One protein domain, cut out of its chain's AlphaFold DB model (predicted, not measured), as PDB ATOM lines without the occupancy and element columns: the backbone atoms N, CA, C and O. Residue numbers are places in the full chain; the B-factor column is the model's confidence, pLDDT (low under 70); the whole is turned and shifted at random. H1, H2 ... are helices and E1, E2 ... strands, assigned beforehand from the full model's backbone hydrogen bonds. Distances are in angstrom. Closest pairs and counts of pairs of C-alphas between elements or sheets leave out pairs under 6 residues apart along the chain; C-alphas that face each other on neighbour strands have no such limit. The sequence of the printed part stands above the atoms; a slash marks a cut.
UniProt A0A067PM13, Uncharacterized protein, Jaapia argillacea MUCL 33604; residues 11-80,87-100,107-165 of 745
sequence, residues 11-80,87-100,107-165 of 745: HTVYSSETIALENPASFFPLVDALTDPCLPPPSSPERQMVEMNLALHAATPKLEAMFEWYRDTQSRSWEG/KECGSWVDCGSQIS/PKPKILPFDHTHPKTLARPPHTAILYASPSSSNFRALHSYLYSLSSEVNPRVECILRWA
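What this domain is: This is residues 11 to 80, 87 to 100 and 107 to 165 of the 745 residues of an uncharacterized protein of Jaapia argillacea MUCL 33604 (UniProt A0A067PM13). A four-stranded sheet with helix H5 over one face stands beside a small group of helices, the hairpin H1 and H2 with H3 on the side of H1 away from the sheet. The long helix H4 runs from this group past the end of E4 at Trp 164, and residues 72 to 80, of which 72 to 78 belong to H4, stick out. The printed part has 143 residues, with five named helices and four named strands in the order H1 H2 H3 H4 E1 E2 E3 H5 E4; the class is mixed, helices and strands. The mixed sheet runs E1 E3 E4 E2. The whole is compact, with a radius of gyration of the C-alphas of 15.5 A and spans of 46 by 37 by 30 A.

How they stand to each other: H1, residues 11 to 22, is the hub, touching three helices. With H2, residues 27 to 35, it forms a helical hairpin at a shallow tilt of 25 degrees, opposite ways; the closest C-alphas, of Ala 20 and Phe 27, are 5.2 A apart. H3, residues 47 to 55, touches H1 at a steep tilt of 56 degrees, the C-alphas of Ile 19 and Val 50 being closest at 6.1 A. H4, residues 60 to 78, only just touches H1, with 3 pairs of C-alphas within 8 A, the closest those of Tyr 14 and Thr 60 at 7.2 A; it only grazes the sheet with residues 63 to 70. E1, residues 92 to 95, is antiparallel to E3, residues 127 to 133, with N 94 and O 130 at 2.8 A. E3 is parallel to E4, residues 158 to 164, with N 131 and O 161 at 2.8 A. E2, residues 116 to 118, is antiparallel to E4, with N 160 and O 118 at 2.8 A. H5, residues 140 to 151, lies over E3 and E4 at a height over the sheet of 9.1 A, along the strands; E3, H5 and E4 form a strand-helix-strand unit, two parallel neighbour strands with a helix between, whose crossover is right-handed. H5 touches H2, with the C-alphas of Thr 35 and Arg 141 closest at 6.1 A. Every O i to N i+4 pair is within hydrogen-bond range in H2, H3, H4 and H5, and 7 of 8 in H1.

Where its parts are: H1 begins at C-alpha 11 (194.508, 167.843, 271.973) and is 17.2 A long. H4 measures 27.1 A, ending at C-alpha 78 (184.927, 140.797, 266.034). H5 measures 16.3 A, E3 18.9 A and E4 19.1 A, which ends at C-alpha 164 (186.641, 159.420, 266.517).

The domain as a whole: The C-alphas farthest apart, of Gln 48 and Gly 80, are 48.3 A apart. Residues 81 to 86 and 101 to 106 are not printed, with C-alpha gaps of 18.6 A and 16.7 A. The link from H2 to H3 is long. The mean pLDDT of the printed part is 74.4, and 41 residues are under 70, among them 34 to 46 and 74 to 80.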
ATOM      1  N   HIS A  11     194.817 166.420 271.841       65.56
ATOM      2  CA  HIS A  11     194.508 167.843 271.973       65.56
ATOM      3  C   HIS A  11     193.926 168.482 270.702       65.56
ATOM      4  O   HIS A  11     193.098 169.390 270.815       65.56
ATOM      5  N   THR A  12     194.306 168.035 269.498       69.81
ATOM      6  CA  THR A  12     193.750 168.588 268.248       69.81
ATOM      7  C   THR A  12     192.330 168.084 268.002       69.81
ATOM      8  O   THR A  12     191.475 168.868 267.596       69.81
ATOM      9  N   VAL A  13     192.047 166.822 268.344       76.19
ATOM     10  CA  VAL A  13     190.686 166.252 268.341       76.19
ATOM     11  C   VAL A  13     189.796 166.939 269.376       76.19
ATOM     12  O   VAL A  13     188.657 167.299 269.095       76.19
ATOM     13  N   TYR A  14     190.324 167.188 270.573       79.19
ATOM     14  CA  TYR A  14     189.594 167.939 271.589       79.19
ATOM     15  C   TYR A  14     189.271 169.374 271.131       79.19
ATOM     16  O   TYR A  14     188.153 169.867 271.309       79.19
ATOM     17  N   SER A  15     190.223 170.036 270.472       79.81
ATOM     18  CA  SER A  15     190.035 171.387 269.931       79.81
ATOM     19  C   SER A  15     189.019 171.425 268.779       79.81
ATOM     20  O   SER A  15     188.214 172.350 268.698       79.81
ATOM     21  N   SER A  16     189.001 170.419 267.901       81.44
ATOM     22  CA  SER A  16     188.025 170.358 266.804       81.44
ATOM     23  C   SER A  16     186.600 170.129 267.312       81.44
ATOM     24  O   SER A  16     185.671 170.791 266.846       81.44
ATOM     25  N   GLU A  17     186.420 169.266 268.314       84.06
ATOM     26  CA  GLU A  17     185.112 169.031 268.930       84.06
ATOM     27  C   GLU A  17     184.607 170.235 269.729       84.06
ATOM     28  O   GLU A  17     183.429 170.571 269.632       84.06
ATOM     29  N   THR A  18     185.474 170.925 270.478       83.38
ATOM     30  CA  THR A  18     185.076 172.150 271.199       83.38
ATOM     31  C   THR A  18     184.625 173.254 270.246       83.38
ATOM     32  O   THR A  18     183.617 173.907 270.502       83.38
ATOM     33  N   ILE A  19     185.296 173.420 269.104       82.44
ATOM     34  CA  ILE A  19     184.872 174.371 268.068       82.44
ATOM     35  C   ILE A  19     183.553 173.931 267.412       82.44
ATOM     36  O   ILE A  19     182.702 174.764 267.097       82.44
ATOM     37  N   ALA A  20     183.337 172.627 267.237       81.19
ATOM     38  CA  ALA A  20     182.099 172.100 266.670       81.19
ATOM     39  C   ALA A  20     180.881 172.244 267.591       81.19
ATOM     40  O   ALA A  20     179.754 172.267 267.092       81.19
ATOM     41  N   LEU A  21     181.085 172.350 268.911       79.62
ATOM     42  CA  LEU A  21     180.015 172.687 269.856       79.62
ATOM     43  C   LEU A  21     179.463 174.096 269.599       79.62
ATOM     44  O   LEU A  21     178.254 174.292 269.685       79.62
ATOM     45  N   GLU A  22     180.326 175.048 269.225       76.12
ATOM     46  CA  GLU A  22     179.916 176.407 268.849       76.12
ATOM     47  C   GLU A  22     179.220 176.448 267.495       76.12
ATOM     48  O   GLU A  22     178.124 176.992 267.344       76.12
ATOM     49  N   ASN A  23     179.886 175.894 266.485       76.62
ATOM     50  CA  ASN A  23     179.395 175.906 265.124       76.62
ATOM     51  C   ASN A  23     179.522 174.505 264.514       76.62
ATOM     52  O   ASN A  23     180.578 174.123 264.003       76.62
ATOM     53  N   PRO A  24     178.428 173.733 264.475       77.50
ATOM     54  CA  PRO A  24     178.474 172.377 263.951       77.50
ATOM     55  C   PRO A  24     178.599 172.342 262.418       77.50
ATOM     56  O   PRO A  24     178.663 171.256 261.845       77.50
ATOM     57  N   ALA A  25     178.550 173.485 261.722       75.06
ATOM     58  CA  ALA A  25     178.820 173.568 260.286       75.06
ATOM     59  C   ALA A  25     180.316 173.744 259.982       75.06
ATOM     60  O   ALA A  25     180.760 173.346 258.911       75.06
ATOM     61  N   SER A  26     181.109 174.278 260.919       76.38
ATOM     62  CA  SER A  26     182.552 174.454 260.718       76.38
ATOM     63  C   SER A  26     183.369 173.187 260.965       76.38
ATOM     64  O   SER A  26     184.561 173.202 260.691       76.38
ATOM     65  N   PHE A  27     182.765 172.096 261.453       82.62
ATOM     66  CA  PHE A  27     183.491 170.866 261.788       82.62
ATOM     67  C   PHE A  27     184.222 170.246 260.586       82.62
ATOM     68  O   PHE A  27     185.438 170.113 260.636       82.62
ATOM     69  N   PHE A  28     183.522 169.925 259.492       81.12
ATOM     70  CA  PHE A  28     184.146 169.305 258.312       81.12
ATOM     71  C   PHE A  28     185.197 170.205 257.633       81.12
ATOM     72  O   PHE A  28     186.304 169.720 257.401       81.12
ATOM     73  N   PRO A  29     184.943 171.514 257.404       79.44
ATOM     74  CA  PRO A  29     185.975 172.431 256.915       79.44
ATOM     75  C   PRO A  29     187.195 172.536 257.839       79.44
ATOM     76  O   PRO A  29     188.320 172.684 257.368       79.44
ATOM     77  N   LEU A  30     186.994 172.464 259.158       77.44
ATOM     78  CA  LEU A  30     188.082 172.510 260.131       77.44
ATOM     79  C   LEU A  30     188.897 171.217 260.131       77.44
ATOM     80  O   LEU A  30     190.117 171.277 260.213       77.44
ATOM     81  N   VAL A  31     188.248 170.059 260.015       78.75
ATOM     82  CA  VAL A  31     188.942 168.775 259.867       78.75
ATOM     83  C   VAL A  31     189.757 168.757 258.572       78.75
ATOM     84  O   VAL A  31     190.913 168.345 258.600       78.75
ATOM     85  N   ASP A  32     189.210 169.288 257.475       77.56
ATOM     86  CA  ASP A  32     189.930 169.425 256.205       77.56
ATOM     87  C   ASP A  32     191.168 170.330 256.356       77.56
ATOM     88  O   ASP A  32     192.285 169.914 256.050       77.56
ATOM     89  N   ALA A  33     191.013 171.509 256.972       73.62
ATOM     90  CA  ALA A  33     192.119 172.428 257.259       73.62
ATOM     91  C   ALA A  33     193.168 171.856 258.235       73.62
ATOM     92  O   ALA A  33     194.357 172.128 258.094       73.62
ATOM     93  N   LEU A  34     192.769 171.037 259.214       69.88
ATOM     94  CA  LEU A  34     193.713 170.338 260.095       69.88
ATOM     95  C   LEU A  34     194.520 169.275 259.340       69.88
ATOM     96  O   LEU A  34     195.663 169.002 259.703       69.88
ATOM     97  N   THR A  35     193.942 168.679 258.295       68.19
ATOM     98  CA  THR A  35     194.647 167.723 257.433       68.19
ATOM     99  C   THR A  35     195.468 168.384 256.326       68.19
ATOM    100  O   THR A  35     196.372 167.737 255.786       68.19
ATOM    101  N   ASP A  36     195.201 169.660 256.015       67.19
ATOM    102  CA  ASP A  36     195.872 170.430 254.970       67.19
ATOM    103  C   ASP A  36     196.485 171.755 255.477       67.19
ATOM    104  O   ASP A  36     195.785 172.760 255.599       67.19
ATOM    105  N   PRO A  37     197.819 171.832 255.681       58.09
ATOM    106  CA  PRO A  37     198.480 173.026 256.227       58.09
ATOM    107  C   PRO A  37     198.481 174.243 255.280       58.09
ATOM    108  O   PRO A  37     198.996 175.301 255.638       58.09
ATOM    109  N   CYS A  38     197.942 174.102 254.064       52.19
ATOM    110  CA  CYS A  38     197.865 175.155 253.048       52.19
ATOM    111  C   CYS A  38     196.532 175.923 253.051       52.19
ATOM    112  O   CYS A  38     196.433 176.947 252.372       52.19
ATOM    113  N   LEU A  39     195.510 175.446 253.770       54.31
ATOM    114  CA  LEU A  39     194.210 176.113 253.846       54.31
ATOM    115  C   LEU A  39     194.211 177.155 254.978       54.31
ATOM    116  O   LEU A  39     194.656 176.855 256.087       54.31
ATOM    117  N   PRO A  40     193.724 178.389 254.737       50.69
ATOM    118  CA  PRO A  40     193.559 179.358 255.812       50.69
ATOM    119  C   PRO A  40     192.546 178.817 256.834       50.69
ATOM    120  O   PRO A  40     191.536 178.234 256.428       50.69
ATOM    121  N   PRO A  41     192.772 179.009 258.149       52.62
ATOM    122  CA  PRO A  41     191.789 178.611 259.144       52.62
ATOM    123  C   PRO A  41     190.456 179.319 258.847       52.62
ATOM    124  O   PRO A  41     190.467 180.497 258.465       52.62
ATOM    125  N   PRO A  42     189.310 178.629 258.996       52.00
ATOM    126  CA  PRO A  42     188.004 179.232 258.756       52.00
ATOM    127  C   PRO A  42     187.827 180.490 259.618       52.00
ATOM    128  O   PRO A  42     188.400 180.585 260.707       52.00
ATOM    129  N   SER A  43     187.029 181.456 259.142       48.59
ATOM    130  CA  SER A  43     186.696 182.670 259.898       48.59
ATOM    131  C   SER A  43     186.260 182.283 261.308       48.59
ATOM    132  O   SER A  43     185.282 181.549 261.476       48.59
ATOM    133  N   SER A  44     187.035 182.718 262.299       46.59
ATOM    134  CA  SER A  44     186.951 182.196 263.656       46.59
ATOM    135  C   SER A  44     185.543 182.373 264.230       46.59
ATOM    136  O   SER A  44     185.035 183.501 264.209       46.59
ATOM    137  N   PRO A  45     184.932 181.332 264.822       55.91
ATOM    138  CA  PRO A  45     183.885 181.558 265.809       55.91
ATOM    139  C   PRO A  45     184.424 182.444 266.943       55.91
ATOM    140  O   PRO A  45     185.637 182.587 267.113       55.91
ATOM    141  N   GLU A  46     183.522 183.075 267.695       66.44
ATOM    142  CA  GLU A  46     183.860 183.985 268.793       66.44
ATOM    143  C   GLU A  46     184.831 183.326 269.777       66.44
ATOM    144  O   GLU A  46     184.465 182.493 270.607       66.44
ATOM    145  N   ARG A  47     186.100 183.719 269.644       77.06
ATOM    146  CA  ARG A  47     187.265 183.119 270.294       77.06
ATOM    147  C   ARG A  47     187.082 182.929 271.801       77.06
ATOM    148  O   ARG A  47     187.489 181.906 272.331       77.06
ATOM    149  N   GLN A  48     186.415 183.872 272.460       79.44
ATOM    150  CA  GLN A  48     186.197 183.863 273.908       79.44
ATOM    151  C   GLN A  48     185.300 182.709 274.377       79.44
ATOM    152  O   GLN A  48     185.572 182.108 275.413       79.44
ATOM    153  N   MET A  49     184.254 182.355 273.620       79.38
ATOM    154  CA  MET A  49     183.382 181.236 273.998       79.38
ATOM    155  C   MET A  49     184.080 179.892 273.769       79.38
ATOM    156  O   MET A  49     183.992 178.997 274.608       79.38
ATOM    157  N   VAL A  50     184.859 179.771 272.688       82.81
ATOM    158  CA  VAL A  50     185.713 178.593 272.455       82.81
ATOM    159  C   VAL A  50     186.745 178.444 273.574       82.81
ATOM    160  O   VAL A  50     186.896 177.352 274.113       82.81
ATOM    161  N   GLU A  51     187.417 179.531 273.963       85.38
ATOM    162  CA  GLU A  51     188.373 179.545 275.078       85.38
ATOM    163  C   GLU A  51     187.711 179.101 276.392       85.38
ATOM    164  O   GLU A  51     188.276 178.281 277.119       85.38
ATOM    165  N   MET A  52     186.486 179.558 276.666       84.19
ATOM    166  CA  MET A  52     185.732 179.143 277.850       84.19
ATOM    167  C   MET A  52     185.369 177.651 277.813       84.19
ATOM    168  O   MET A  52     185.581 176.946 278.799       84.19
ATOM    169  N   ASN A  53     184.882 177.133 276.682       84.81
ATOM    170  CA  ASN A  53     184.580 175.704 276.527       84.81
ATOM    171  C   ASN A  53     185.824 174.817 276.624       84.81
ATOM    172  O   ASN A  53     185.758 173.713 277.173       84.81
ATOM    173  N   LEU A  54     186.956 175.304 276.114       84.81
ATOM    174  CA  LEU A  54     188.245 174.639 276.244       84.81
ATOM    175  C   LEU A  54     188.635 174.537 277.723       84.81
ATOM    176  O   LEU A  54     188.939 173.438 278.185       84.81
ATOM    177  N   ALA A  55     188.534 175.646 278.465       85.25
ATOM    178  CA  ALA A  55     188.807 175.708 279.900       85.25
ATOM    179  C   ALA A  55     187.834 174.869 280.751       85.25
ATOM    180  O   ALA A  55     188.178 174.451 281.857       85.25
ATOM    181  N   LEU A  56     186.615 174.629 280.263       85.69
ATOM    182  CA  LEU A  56     185.588 173.804 280.914       85.69
ATOM    183  C   LEU A  56     185.721 172.307 280.654       85.69
ATOM    184  O   LEU A  56     184.930 171.533 281.187       85.69
ATOM    185  N   HIS A  57     186.658 171.883 279.807       85.50
ATOM    186  CA  HIS A  57     186.720 170.491 279.366       85.50
ATOM    187  C   HIS A  57     185.388 169.989 278.745       85.50
ATOM    188  O   HIS A  57     185.084 168.797 278.780       85.50
ATOM    189  N   ALA A  58     184.582 170.887 278.150       84.12
ATOM    190  CA  ALA A  58     183.177 170.632 277.806       84.12
ATOM    191  C   ALA A  58     182.970 169.538 276.740       84.12
ATOM    192  O   ALA A  58     181.959 168.837 276.763       84.12
ATOM    193  N   ALA A  59     183.923 169.360 275.817       85.31
ATOM    194  CA  ALA A  59     183.839 168.323 274.784       85.31
ATOM    195  C   ALA A  59     184.319 166.935 275.255       85.31
ATOM    196  O   ALA A  59     184.125 165.953 274.537       85.31
ATOM    197  N   THR A  60     184.914 166.822 276.451       85.75
ATOM    198  CA  THR A  60     185.467 165.548 276.948       85.75
ATOM    199  C   THR A  60     184.411 164.447 277.108       85.75
ATOM    200  O   THR A  60     184.675 163.340 276.636       85.75
ATOM    201  N   PRO A  61     183.187 164.697 277.631       87.94
ATOM    202  CA  PRO A  61     182.189 163.635 277.773       87.94
ATOM    203  C   PRO A  61     181.655 163.161 276.418       87.94
ATOM    204  O   PRO A  61     181.305 161.995 276.257       87.94
ATOM    205  N   LYS A  62     181.607 164.060 275.425       87.75
ATOM    206  CA  LYS A  62     181.193 163.726 274.059       87.75
ATOM    207  C   LYS A  62     182.205 162.792 273.393       87.75
ATOM    208  O   LYS A  62     181.799 161.823 272.759       87.75
ATOM    209  N   LEU A  63     183.500 163.069 273.556       86.12
ATOM    210  CA  LEU A  63     184.571 162.205 273.056       86.12
ATOM    211  C   LEU A  63     184.580 160.844 273.750       86.12
ATOM    212  O   LEU A  63     184.636 159.827 273.066       86.12
ATOM    213  N   GLU A  64     184.443 160.808 275.077       85.94
ATOM    214  CA  GLU A  64     184.392 159.529 275.795       85.94
ATOM    215  C   GLU A  64     183.165 158.703 275.384       85.94
ATOM    216  O   GLU A  64     183.273 157.493 275.221       85.94
ATOM    217  N   ALA A  65     182.019 159.337 275.108       88.75
ATOM    218  CA  ALA A  65     180.851 158.638 274.569       88.75
ATOM    219  C   ALA A  65     181.119 158.002 273.191       88.75
ATOM    220  O   ALA A  65     180.640 156.899 272.927       88.75
ATOM    221  N   MET A  66     181.893 158.663 272.319       86.62
ATOM    222  CA  MET A  66     182.321 158.080 271.039       86.62
ATOM    223  C   MET A  66     183.284 156.909 271.250       86.62
ATOM    224  O   MET A  66     183.145 155.878 270.591       86.62
ATOM    225  N   PHE A  67     184.236 157.048 272.176       85.31
ATOM    226  CA  PHE A  67     185.213 156.005 272.483       85.31
ATOM    227  C   PHE A  67     184.567 154.772 273.103       85.31
ATOM    228  O   PHE A  67     184.869 153.659 272.679       85.31
ATOM    229  N   GLU A  68     183.649 154.951 274.047       86.62
ATOM    230  CA  GLU A  68     182.940 153.842 274.680       86.62
ATOM    231  C   GLU A  68     182.047 153.113 273.678       86.62
ATOM    232  O   GLU A  68     182.084 151.888 273.576       86.62
ATOM    233  N   TRP A  69     181.336 153.866 272.836       85.75
ATOM    234  CA  TRP A  69     180.562 153.286 271.744       85.75
ATOM    235  C   TRP A  69     181.444 152.476 270.778       85.75
ATOM    236  O   TRP A  69     181.052 151.398 270.322       85.75
ATOM    237  N   TYR A  70     182.649 152.965 270.473       82.12
ATOM    238  CA  TYR A  70     183.606 152.254 269.627       82.12
ATOM    239  C   TYR A  70     184.107 150.958 270.285       82.12
ATOM    240  O   TYR A  70     184.119 149.918 269.631       82.12
ATOM    241  N   ARG A  71     184.447 150.974 271.583       82.75
ATOM    242  CA  ARG A  71     184.858 149.769 272.336       82.75
ATOM    243  C   ARG A  71     183.750 148.706 272.362       82.75
ATOM    244  O   ARG A  71     184.013 147.527 272.107       82.75
ATOM    245  N   ASP A  72     182.507 149.121 272.591       81.50
ATOM    246  CA  ASP A  72     181.335 148.236 272.608       81.50
ATOM    247  C   ASP A  72     181.006 147.637 271.233       81.50
ATOM    248  O   ASP A  72     180.541 146.502 271.124       81.50
ATOM    249  N   THR A  73     181.215 148.390 270.154       74.38
ATOM    250  CA  THR A  73     180.922 147.903 268.798       74.38
ATOM    251  C   THR A  73     182.049 147.074 268.208       74.38
ATOM    252  O   THR A  73     181.772 146.071 267.550       74.38
ATOM    253  N   GLN A  74     183.303 147.424 268.488       66.50
ATOM    254  CA  GLN A  74     184.466 146.646 268.076       66.50
ATOM    255  C   GLN A  74     184.494 145.276 268.766       66.50
ATOM    256  O   GLN A  74     184.726 144.271 268.097       66.50
ATOM    257  N   SER A  75     184.164 145.209 270.063       55.88
ATOM    258  CA  SER A  75     184.030 143.931 270.780       55.88
ATOM    259  C   SER A  75     182.936 143.033 270.182       55.88
ATOM    260  O   SER A  75     183.172 141.849 269.975       55.88
ATOM    261  N   ARG A  76     181.778 143.591 269.800       55.78
ATOM    262  CA  ARG A  76     180.673 142.827 269.182       55.78
ATOM    263  C   ARG A  76     180.910 142.435 267.723       55.78
ATOM    264  O   ARG A  76     180.421 141.398 267.286       55.78
ATOM    265  N   SER A  77     181.601 143.265 266.940       53.69
ATOM    266  CA  SER A  77     181.810 143.014 265.506       53.69
ATOM    267  C   SER A  77     182.893 141.966 265.232       53.69
ATOM    268  O   SER A  77     182.912 141.401 264.140       53.69
ATOM    269  N   TRP A  78     183.793 141.718 266.186       53.34
ATOM    270  CA  TRP A  78     184.927 140.797 266.034       53.34
ATOM    271  C   TRP A  78     184.677 139.394 266.606       53.34
ATOM    272  O   TRP A  78     185.440 138.479 266.320       53.34
ATOM    273  N   GLU A  79     183.571 139.169 267.323       43.59
ATOM    274  CA  GLU A  79     183.159 137.827 267.779       43.59
ATOM    275  C   GLU A  79     182.649 136.911 266.640       43.59
ATOM    276  O   GLU A  79     182.393 135.730 266.867       43.59
ATOM    277  N   GLY A  80     182.508 137.420 265.404       40.22
ATOM    278  CA  GLY A  80     181.855 136.711 264.294       40.22
ATOM    279  C   GLY A  80     182.667 136.482 263.013       40.22
ATOM    280  O   GLY A  80     182.103 135.959 262.053       40.22
ATOM    281  N   LYS A  87     197.287 145.545 261.123       51.53
ATOM    282  CA  LYS A  87     197.632 146.436 262.251       51.53
ATOM    283  C   LYS A  87     198.069 147.851 261.817       51.53
ATOM    284  O   LYS A  87     198.316 148.699 262.670       51.53
ATOM    285  N   GLU A  88     198.164 148.105 260.514       51.22
ATOM    286  CA  GLU A  88     198.498 149.382 259.885       51.22
ATOM    287  C   GLU A  88     197.271 150.248 259.531       51.22
ATOM    288  O   GLU A  88     197.396 151.470 259.419       51.22
ATOM    289  N   CYS A  89     196.067 149.675 259.402       57.44
ATOM    290  CA  CYS A  89     194.852 150.446 259.114       57.44
ATOM    291  C   CYS A  89     194.232 151.023 260.397       57.44
ATOM    292  O   CYS A  89     193.281 150.487 260.955       57.44
ATOM    293  N   GLY A  90     194.760 152.162 260.859       65.88
ATOM    294  CA  GLY A  90     194.236 152.871 262.036       65.88
ATOM    295  C   GLY A  90     192.869 153.557 261.848       65.88
ATOM    296  O   GLY A  90     192.225 153.879 262.842       65.88
ATOM    297  N   SER A  91     192.419 153.780 260.606       75.50
ATOM    298  CA  SER A  91     191.101 154.356 260.275       75.50
ATOM    299  C   SER A  91     190.383 153.486 259.243       75.50
ATOM    300  O   SER A  91     191.021 153.017 258.299       75.50
ATOM    301  N   TRP A  92     189.070 153.301 259.386       78.44
ATOM    302  CA  TRP A  92     188.259 152.454 258.503       78.44
ATOM    303  C   TRP A  92     186.841 153.011 258.312       78.44
ATOM    304  O   TRP A  92     186.388 153.869 259.068       78.44
ATOM    305  N   VAL A  93     186.148 152.549 257.266       78.50
ATOM    306  CA  VAL A  93     184.811 153.030 256.886       78.50
ATOM    307  C   VAL A  93     183.800 151.891 256.974       78.50
ATOM    308  O   VAL A  93     183.974 150.858 256.331       78.50
ATOM    309  N   ASP A  94     182.721 152.103 257.723       76.50
ATOM    310  CA  ASP A  94     181.528 151.264 257.701       76.50
ATOM    311  C   ASP A  94     180.537 151.815 256.668       76.50
ATOM    312  O   ASP A  94     179.887 152.847 256.870       76.50
ATOM    313  N   CYS A  95     180.441 151.139 255.527       65.38
ATOM    314  CA  CYS A  95     179.403 151.409 254.543       65.38
ATOM    315  C   CYS A  95     178.210 150.500 254.848       65.38
ATOM    316  O   CYS A  95     178.265 149.294 254.600       65.38
ATOM    317  N   GLY A  96     177.094 151.089 255.299       55.59
ATOM    318  CA  GLY A  96     175.846 150.370 255.615       55.59
ATOM    319  C   GLY A  96     175.231 149.599 254.434       55.59
ATOM    320  O   GLY A  96     174.265 148.859 254.593       55.59
ATOM    321  N   SER A  97     175.818 149.725 253.250       47.19
ATOM    322  CA  SER A  97     175.557 148.940 252.054       47.19
ATOM    323  C   SER A  97     176.886 148.724 251.340       47.19
ATOM    324  O   SER A  97     177.602 149.686 251.052       47.19
ATOM    325  N   GLN A  98     177.212 147.472 251.046       39.59
ATOM    326  CA  GLN A  98     178.371 147.110 250.243       39.59
ATOM    327  C   GLN A  98     178.308 147.890 248.919       39.59
ATOM    328  O   GLN A  98     177.346 147.760 248.167       39.59
ATOM    329  N   ILE A  99     179.332 148.691 248.620       41.78
ATOM    330  CA  ILE A  99     179.473 149.397 247.330       41.78
ATOM    331  C   ILE A  99     179.717 148.389 246.173       41.78
ATOM    332  O   ILE A  99     179.785 148.756 245.003       41.78
ATOM    333  N   SER A 100     179.743 147.087 246.466       34.53
ATOM    334  CA  SER A 100     179.865 146.003 245.495       34.53
ATOM    335  C   SER A 100     178.517 145.320 245.241       34.53
ATOM    336  O   SER A 100     178.201 144.314 245.861       34.53
ATOM    337  N   PRO A 107     169.229 147.641 256.980       59.12
ATOM    338  CA  PRO A 107     168.626 148.850 257.528       59.12
ATOM    339  C   PRO A 107     169.693 149.942 257.651       59.12
ATOM    340  O   PRO A 107     170.826 149.661 258.044       59.12
ATOM    341  N   LYS A 108     169.334 151.187 257.309       63.22
ATOM    342  CA  LYS A 108     170.238 152.337 257.454       63.22
ATOM    343  C   LYS A 108     170.764 152.398 258.896       63.22
ATOM    344  O   LYS A 108     169.969 152.207 259.824       63.22
ATOM    345  N   PRO A 109     172.064 152.667 259.104       71.00
ATOM    346  CA  PRO A 109     172.617 152.747 260.447       71.00
ATOM    347  C   PRO A 109     171.926 153.859 261.245       71.00
ATOM    348  O   PRO A 109     171.563 154.910 260.710       71.00
ATOM    349  N   LYS A 110     171.717 153.618 262.542       76.50
ATOM    350  CA  LYS A 110     171.103 154.601 263.437       76.50
ATOM    351  C   LYS A 110     172.085 155.750 263.676       76.50
ATOM    352  O   LYS A 110     173.185 155.525 264.174       76.50
ATOM    353  N   ILE A 111     171.654 156.968 263.354       80.81
ATOM    354  CA  ILE A 111     172.387 158.199 263.671       80.81
ATOM    355  C   ILE A 111     172.303 158.431 265.181       80.81
ATOM    356  O   ILE A 111     171.219 158.351 265.771       80.81
ATOM    357  N   LEU A 112     173.448 158.693 265.801       85.44
ATOM    358  CA  LEU A 112     173.578 158.956 267.228       85.44
ATOM    359  C   LEU A 112     173.592 160.468 267.499       85.44
ATOM    360  O   LEU A 112     173.970 161.245 266.623       85.44
ATOM    361  N   PRO A 113     173.213 160.922 268.708       86.31
ATOM    362  CA  PRO A 113     173.148 162.352 269.024       86.31
ATOM    363  C   PRO A 113     174.484 163.102 268.909       86.31
ATOM    364  O   PRO A 113     174.483 164.315 268.730       86.31
ATOM    365  N   PHE A 114     175.615 162.400 269.035       84.75
ATOM    366  CA  PHE A 114     176.954 162.989 268.956       84.75
ATOM    367  C   PHE A 114     177.556 162.983 267.542       84.75
ATOM    368  O   PHE A 114     178.641 163.536 267.364       84.75
ATOM    369  N   ASP A 115     176.882 162.370 266.563       85.81
ATOM    370  CA  ASP A 115     177.401 162.195 265.206       85.81
ATOM    371  C   ASP A 115     177.427 163.514 264.423       85.81
ATOM    372  O   ASP A 115     176.454 164.274 264.396       85.81
ATOM    373  N   HIS A 116     178.527 163.747 263.704       85.12
ATOM    374  CA  HIS A 116     178.626 164.835 262.732       85.12
ATOM    375  C   HIS A 116     178.227 164.328 261.350       85.12
ATOM    376  O   HIS A 116     178.905 163.465 260.799       85.12
ATOM    377  N   THR A 117     177.140 164.862 260.788       84.94
ATOM    378  CA  THR A 117     176.605 164.461 259.476       84.94
ATOM    379  C   THR A 117     176.885 165.505 258.392       84.94
ATOM    380  O   THR A 117     176.736 166.712 258.625       84.94
ATOM    381  N   HIS A 118     177.243 165.036 257.193       81.56
ATOM    382  CA  HIS A 118     177.377 165.850 255.984       81.56
ATOM    383  C   HIS A 118     176.817 165.122 254.743       81.56
ATOM    384  O   HIS A 118     177.132 163.947 254.550       81.56
ATOM    385  N   PRO A 119     176.017 165.779 253.882       75.75
ATOM    386  CA  PRO A 119     175.483 167.134 254.021       75.75
ATOM    387  C   PRO A 119     174.234 167.178 254.919       75.75
ATOM    388  O   PRO A 119     173.508 166.198 255.077       75.75
ATOM    389  N   LYS A 120     173.947 168.346 255.501       68.06
ATOM    390  CA  LYS A 120     172.755 168.572 256.342       68.06
ATOM    391  C   LYS A 120     171.542 168.975 255.488       68.06
ATOM    392  O   LYS A 120     170.998 170.064 255.667       68.06
ATOM    393  N   THR A 121     171.142 168.122 254.545       65.44
ATOM    394  CA  THR A 121     170.015 168.362 253.622       65.44
ATOM    395  C   THR A 121     168.695 167.764 254.123       65.44
ATOM    396  O   THR A 121     168.669 166.757 254.831       65.44
ATOM    397  N   LEU A 122     167.567 168.375 253.728       62.06
ATOM    398  CA  LEU A 122     166.206 167.875 254.002       62.06
ATOM    399  C   LEU A 122     165.952 166.504 253.353       62.06
ATOM    400  O   LEU A 122     165.334 165.631 253.963       62.06
ATOM    401  N   ALA A 123     166.454 166.307 252.131       65.69
ATOM    402  CA  ALA A 123     166.464 165.016 251.456       65.69
ATOM    403  C   ALA A 123     167.760 164.276 251.806       65.69
ATOM    404  O   ALA A 123     168.852 164.722 251.448       65.69
ATOM    405  N   ARG A 124     167.635 163.159 252.528       67.75
ATOM    406  CA  ARG A 124     168.787 162.328 252.894       67.75
ATOM    407  C   ARG A 124     169.231 161.478 251.703       67.75
ATOM    408  O   ARG A 124     168.369 160.876 251.055       67.75
ATOM    409  N   PRO A 125     170.541 161.361 251.450       73.75
ATOM    410  CA  PRO A 125     171.042 160.526 250.373       73.75
ATOM    411  C   PRO A 125     170.765 159.028 250.635       73.75
ATOM    412  O   PRO A 125     170.431 158.608 251.756       73.75
ATOM    413  N   PRO A 126     170.836 158.193 249.583       71.62
ATOM    414  CA  PRO A 126     170.487 156.777 249.673       71.62
ATOM    415  C   PRO A 126     171.492 155.945 250.484       71.62
ATOM    416  O   PRO A 126     171.063 155.016 251.167       71.62
ATOM    417  N   HIS A 127     172.781 156.299 250.458       77.62
ATOM    418  CA  HIS A 127     173.862 155.554 251.114       77.62
ATOM    419  C   HIS A 127     174.434 156.352 252.290       77.62
ATOM    420  O   HIS A 127     174.558 157.571 252.198       77.62
ATOM    421  N   THR A 128     174.826 155.666 253.365       79.88
ATOM    422  CA  THR A 128     175.472 156.271 254.542       79.88
ATOM    423  C   THR A 128     176.822 155.588 254.769       79.88
ATOM    424  O   THR A 128     176.883 154.356 254.833       79.88
ATOM    425  N   ALA A 129     177.886 156.383 254.874       82.94
ATOM    426  CA  ALA A 129     179.249 155.943 255.156       82.94
ATOM    427  C   ALA A 129     179.711 156.527 256.496       82.94
ATOM    428  O   ALA A 129     179.758 157.747 256.662       82.94
ATOM    429  N   ILE A 130     180.047 155.655 257.447       85.19
ATOM    430  CA  ILE A 130     180.547 156.036 258.770       85.19
ATOM    431  C   ILE A 130     182.062 155.841 258.784       85.19
ATOM    432  O   ILE A 130     182.546 154.719 258.690       85.19
ATOM    433  N   LEU A 131     182.813 156.930 258.893       85.94
ATOM    434  CA  LEU A 131     184.265 156.933 259.014       85.94
ATOM    435  C   LEU A 131     184.660 156.882 260.495       85.94
ATOM    436  O   LEU A 131     184.413 157.840 261.229       85.94
ATOM    437  N   TYR A 132     185.317 155.796 260.905       85.12
ATOM    438  CA  TYR A 132     186.045 155.725 262.171       85.12
ATOM    439  C   TYR A 132     187.456 156.246 261.953       85.12
ATOM    440  O   TYR A 132     188.285 155.603 261.306       85.12
ATOM    441  N   ALA A 133     187.699 157.444 262.466       82.94
ATOM    442  CA  ALA A 133     188.929 158.181 262.263       82.94
ATOM    443  C   ALA A 133     189.843 158.070 263.483       82.94
ATOM    444  O   ALA A 133     189.469 158.475 264.585       82.94
ATOM    445  N   SER A 134     191.068 157.597 263.271       81.00
ATOM    446  CA  SER A 134     192.181 157.801 264.196       81.00
ATOM    447  C   SER A 134     193.060 158.936 263.663       81.00
ATOM    448  O   SER A 134     193.626 158.797 262.569       81.00
ATOM    449  N   PRO A 135     193.196 160.060 264.393       71.31
ATOM    450  CA  PRO A 135     193.916 161.240 263.909       71.31
ATOM    451  C   PRO A 135     195.384 160.920 263.599       71.31
ATOM    452  O   PRO A 135     195.928 161.402 262.611       71.31
ATOM    453  N   SER A 136     196.017 160.054 264.392       70.06
ATOM    454  CA  SER A 136     197.432 159.694 264.261       70.06
ATOM    455  C   SER A 136     197.729 158.747 263.086       70.06
ATOM    456  O   SER A 136     198.877 158.350 262.899       70.06
ATOM    457  N   SER A 137     196.714 158.340 262.315       72.75
ATOM    458  CA  SER A 137     196.876 157.419 261.185       72.75
ATOM    459  C   SER A 137     197.118 158.159 259.864       72.75
ATOM    460  O   SER A 137     196.449 159.139 259.546       72.75
ATOM    461  N   SER A 138     198.040 157.653 259.043       74.81
ATOM    462  CA  SER A 138     198.375 158.234 257.731       74.81
ATOM    463  C   SER A 138     197.252 158.097 256.690       74.81
ATOM    464  O   SER A 138     197.154 158.915 255.777       74.81
ATOM    465  N   ASN A 139     196.376 157.096 256.837       79.88
ATOM    466  CA  ASN A 139     195.263 156.825 255.915       79.88
ATOM    467  C   ASN A 139     194.070 157.789 256.094       79.88
ATOM    468  O   ASN A 139     193.259 157.971 255.186       79.88
ATOM    469  N   PHE A 140     193.957 158.445 257.255       81.81
ATOM    470  CA  PHE A 140     192.802 159.281 257.592       81.81
ATOM    471  C   PHE A 140     192.514 160.362 256.538       81.81
ATOM    472  O   PHE A 140     191.375 160.516 256.099       81.81
ATOM    473  N   ARG A 141     193.551 161.069 256.076       81.25
ATOM    474  CA  ARG A 141     193.408 162.185 255.133       81.25
ATOM    475  C   ARG A 141     192.810 161.757 253.792       81.25
ATOM    476  O   ARG A 141     191.896 162.409 253.288       81.25
ATOM    477  N   ALA A 142     193.319 160.674 253.209       83.19
ATOM    478  CA  ALA A 142     192.846 160.197 251.911       83.19
ATOM    479  C   ALA A 142     191.365 159.796 251.984       83.19
ATOM    480  O   ALA A 142     190.570 160.223 251.147       83.19
ATOM    481  N   LEU A 143     190.976 159.070 253.037       82.69
ATOM    482  CA  LEU A 143     189.588 158.664 253.267       82.69
ATOM    483  C   LEU A 143     188.658 159.854 253.535       82.69
ATOM    484  O   LEU A 143     187.580 159.923 252.943       82.69
ATOM    485  N   HIS A 144     189.073 160.796 254.388       85.31
ATOM    486  CA  HIS A 144     188.289 161.992 254.699       85.31
ATOM    487  C   HIS A 144     188.051 162.838 253.445       85.31
ATOM    488  O   HIS A 144     186.903 163.125 253.122       85.31
ATOM    489  N   SER A 145     189.109 163.165 252.694       83.69
ATOM    490  CA  SER A 145     189.006 163.973 251.468       83.69
ATOM    491  C   SER A 145     188.091 163.330 250.416       83.69
ATOM    492  O   SER A 145     187.262 164.007 249.806       83.69
ATOM    493  N   TYR A 146     188.162 162.002 250.260       85.25
ATOM    494  CA  TYR A 146     187.315 161.255 249.336       85.25
ATOM    495  C   TYR A 146     185.835 161.294 249.745       85.25
ATOM    496  O   TYR A 146     184.989 161.685 248.943       85.25
ATOM    497  N   LEU A 147     185.509 160.961 250.998       83.81
ATOM    498  CA  LEU A 147     184.125 161.001 251.487       83.81
ATOM    499  C   LEU A 147     183.562 162.425 251.537       83.81
ATOM    500  O   LEU A 147     182.391 162.646 251.212       83.81
ATOM    501  N   TYR A 148     184.392 163.400 251.898       84.25
ATOM    502  CA  TYR A 148     183.998 164.800 251.930       84.25
ATOM    503  C   TYR A 148     183.676 165.313 250.524       84.25
ATOM    504  O   TYR A 148     182.611 165.897 250.331       84.25
ATOM    505  N   SER A 149     184.502 164.994 249.520       83.56
ATOM    506  CA  SER A 149     184.226 165.348 248.119       83.56
ATOM    507  C   SER A 149     182.908 164.747 247.607       83.56
ATOM    508  O   SER A 149     182.070 165.483 247.096       83.56
ATOM    509  N   LEU A 150     182.655 163.455 247.858       81.88
ATOM    510  CA  LEU A 150     181.418 162.763 247.459       81.88
ATOM    511  C   LEU A 150     180.155 163.301 248.141       81.88
ATOM    512  O   LEU A 150     179.062 163.246 247.573       81.88
ATOM    513  N   SER A 151     180.288 163.772 249.380       81.31
ATOM    514  CA  SER A 151     179.180 164.354 250.145       81.31
ATOM    515  C   SER A 151     178.949 165.839 249.833       81.31
ATOM    516  O   SER A 151     177.869 166.347 250.125       81.31
ATOM    517  N   SER A 152     179.933 166.518 249.229       80.38
ATOM    518  CA  SER A 152     179.883 167.942 248.854       80.38
ATOM    519  C   SER A 152     179.423 168.185 247.411       80.38
ATOM    520  O   SER A 152     179.310 169.333 246.986       80.38
ATOM    521  N   GLU A 153     179.161 167.132 246.632       78.19
ATOM    522  CA  GLU A 153     178.581 167.260 245.292       78.19
ATOM    523  C   GLU A 153     177.153 167.841 245.343       78.19
ATOM    524  O   GLU A 153     176.392 167.570 246.269       78.19
ATOM    525  N   VAL A 154     176.754 168.576 244.292       68.12
ATOM    526  CA  VAL A 154     175.422 169.218 244.157       68.12
ATOM    527  C   VAL A 154     174.266 168.226 244.366       68.12
ATOM    528  O   VAL A 154     173.216 168.592 244.884       68.12
ATOM    529  N   ASN A 155     174.473 166.956 243.999       69.31
ATOM    530  CA  ASN A 155     173.567 165.849 244.293       69.31
ATOM    531  C   ASN A 155     174.298 164.813 245.161       69.31
ATOM    532  O   ASN A 155     174.938 163.911 244.608       69.31
ATOM    533  N   PRO A 156     174.211 164.905 246.498       73.44
ATOM    534  CA  PRO A 156     174.969 164.034 247.383       73.44
ATOM    535  C   PRO A 156     174.510 162.585 247.225       73.44
ATOM    536  O   PRO A 156     173.329 162.257 247.360       73.44
ATOM    537  N   ARG A 157     175.457 161.690 246.935       74.31
ATOM    538  CA  ARG A 157     175.186 160.247 246.796       74.31
ATOM    539  C   ARG A 157     175.359 159.489 248.109       74.31
ATOM    540  O   ARG A 157     174.759 158.422 248.277       74.31
ATOM    541  N   VAL A 158     176.162 160.047 249.016       78.88
ATOM    542  CA  VAL A 158     176.573 159.441 250.285       78.88
ATOM    543  C   VAL A 158     176.457 160.464 251.415       78.88
ATOM    544  O   VAL A 158     176.922 161.593 251.287       78.88
ATOM    545  N   GLU A 159     175.846 160.056 252.526       83.81
ATOM    546  CA  GLU A 159     175.892 160.754 253.813       83.81
ATOM    547  C   GLU A 159     177.166 160.331 254.543       83.81
ATOM    548  O   GLU A 159     177.340 159.150 254.850       83.81
ATOM    549  N   CYS A 160     178.060 161.285 254.796       85.06
ATOM    550  CA  CYS A 160     179.287 161.064 255.548       85.06
ATOM    551  C   CYS A 160     179.040 161.337 257.035       85.06
ATOM    552  O   CYS A 160     178.556 162.410 257.410       85.06
ATOM    553  N   ILE A 161     179.382 160.356 257.870       88.06
ATOM    554  CA  ILE A 161     179.373 160.460 259.327       88.06
ATOM    555  C   ILE A 161     180.797 160.246 259.826       88.06
ATOM    556  O   ILE A 161     181.399 159.228 259.502       88.06
ATOM    557  N   LEU A 162     181.329 161.168 260.625       87.19
ATOM    558  CA  LEU A 162     182.664 161.032 261.219       87.19
ATOM    559  C   LEU A 162     182.553 160.715 262.713       87.19
ATOM    560  O   LEU A 162     181.886 161.438 263.456       87.19
ATOM    561  N   ARG A 163     183.226 159.641 263.142       87.88
ATOM    562  CA  ARG A 163     183.378 159.234 264.545       87.88
ATOM    563  C   ARG A 163     184.856 159.082 264.887       87.88
ATOM    564  O   ARG A 163     185.613 158.495 264.115       87.88
ATOM    565  N   TRP A 164     185.265 159.577 266.050       85.62
ATOM    566  CA  TRP A 164     186.641 159.420 266.517       85.62
ATOM    567  C   TRP A 164     186.854 158.035 267.126       85.62
ATOM    568  O   TRP A 164     186.086 157.597 267.981       85.62
ATOM    569  N   ALA A 165     187.914 157.358 266.694       82.31
ATOM    570  CA  ALA A 165     188.399 156.136 267.316       82.31
ATOM    571  C   ALA A 165     189.360 156.485 268.469       82.31
ATOM    572  O   ALA A 165     190.107 157.467 268.367       82.31
TER     573      ALA A 165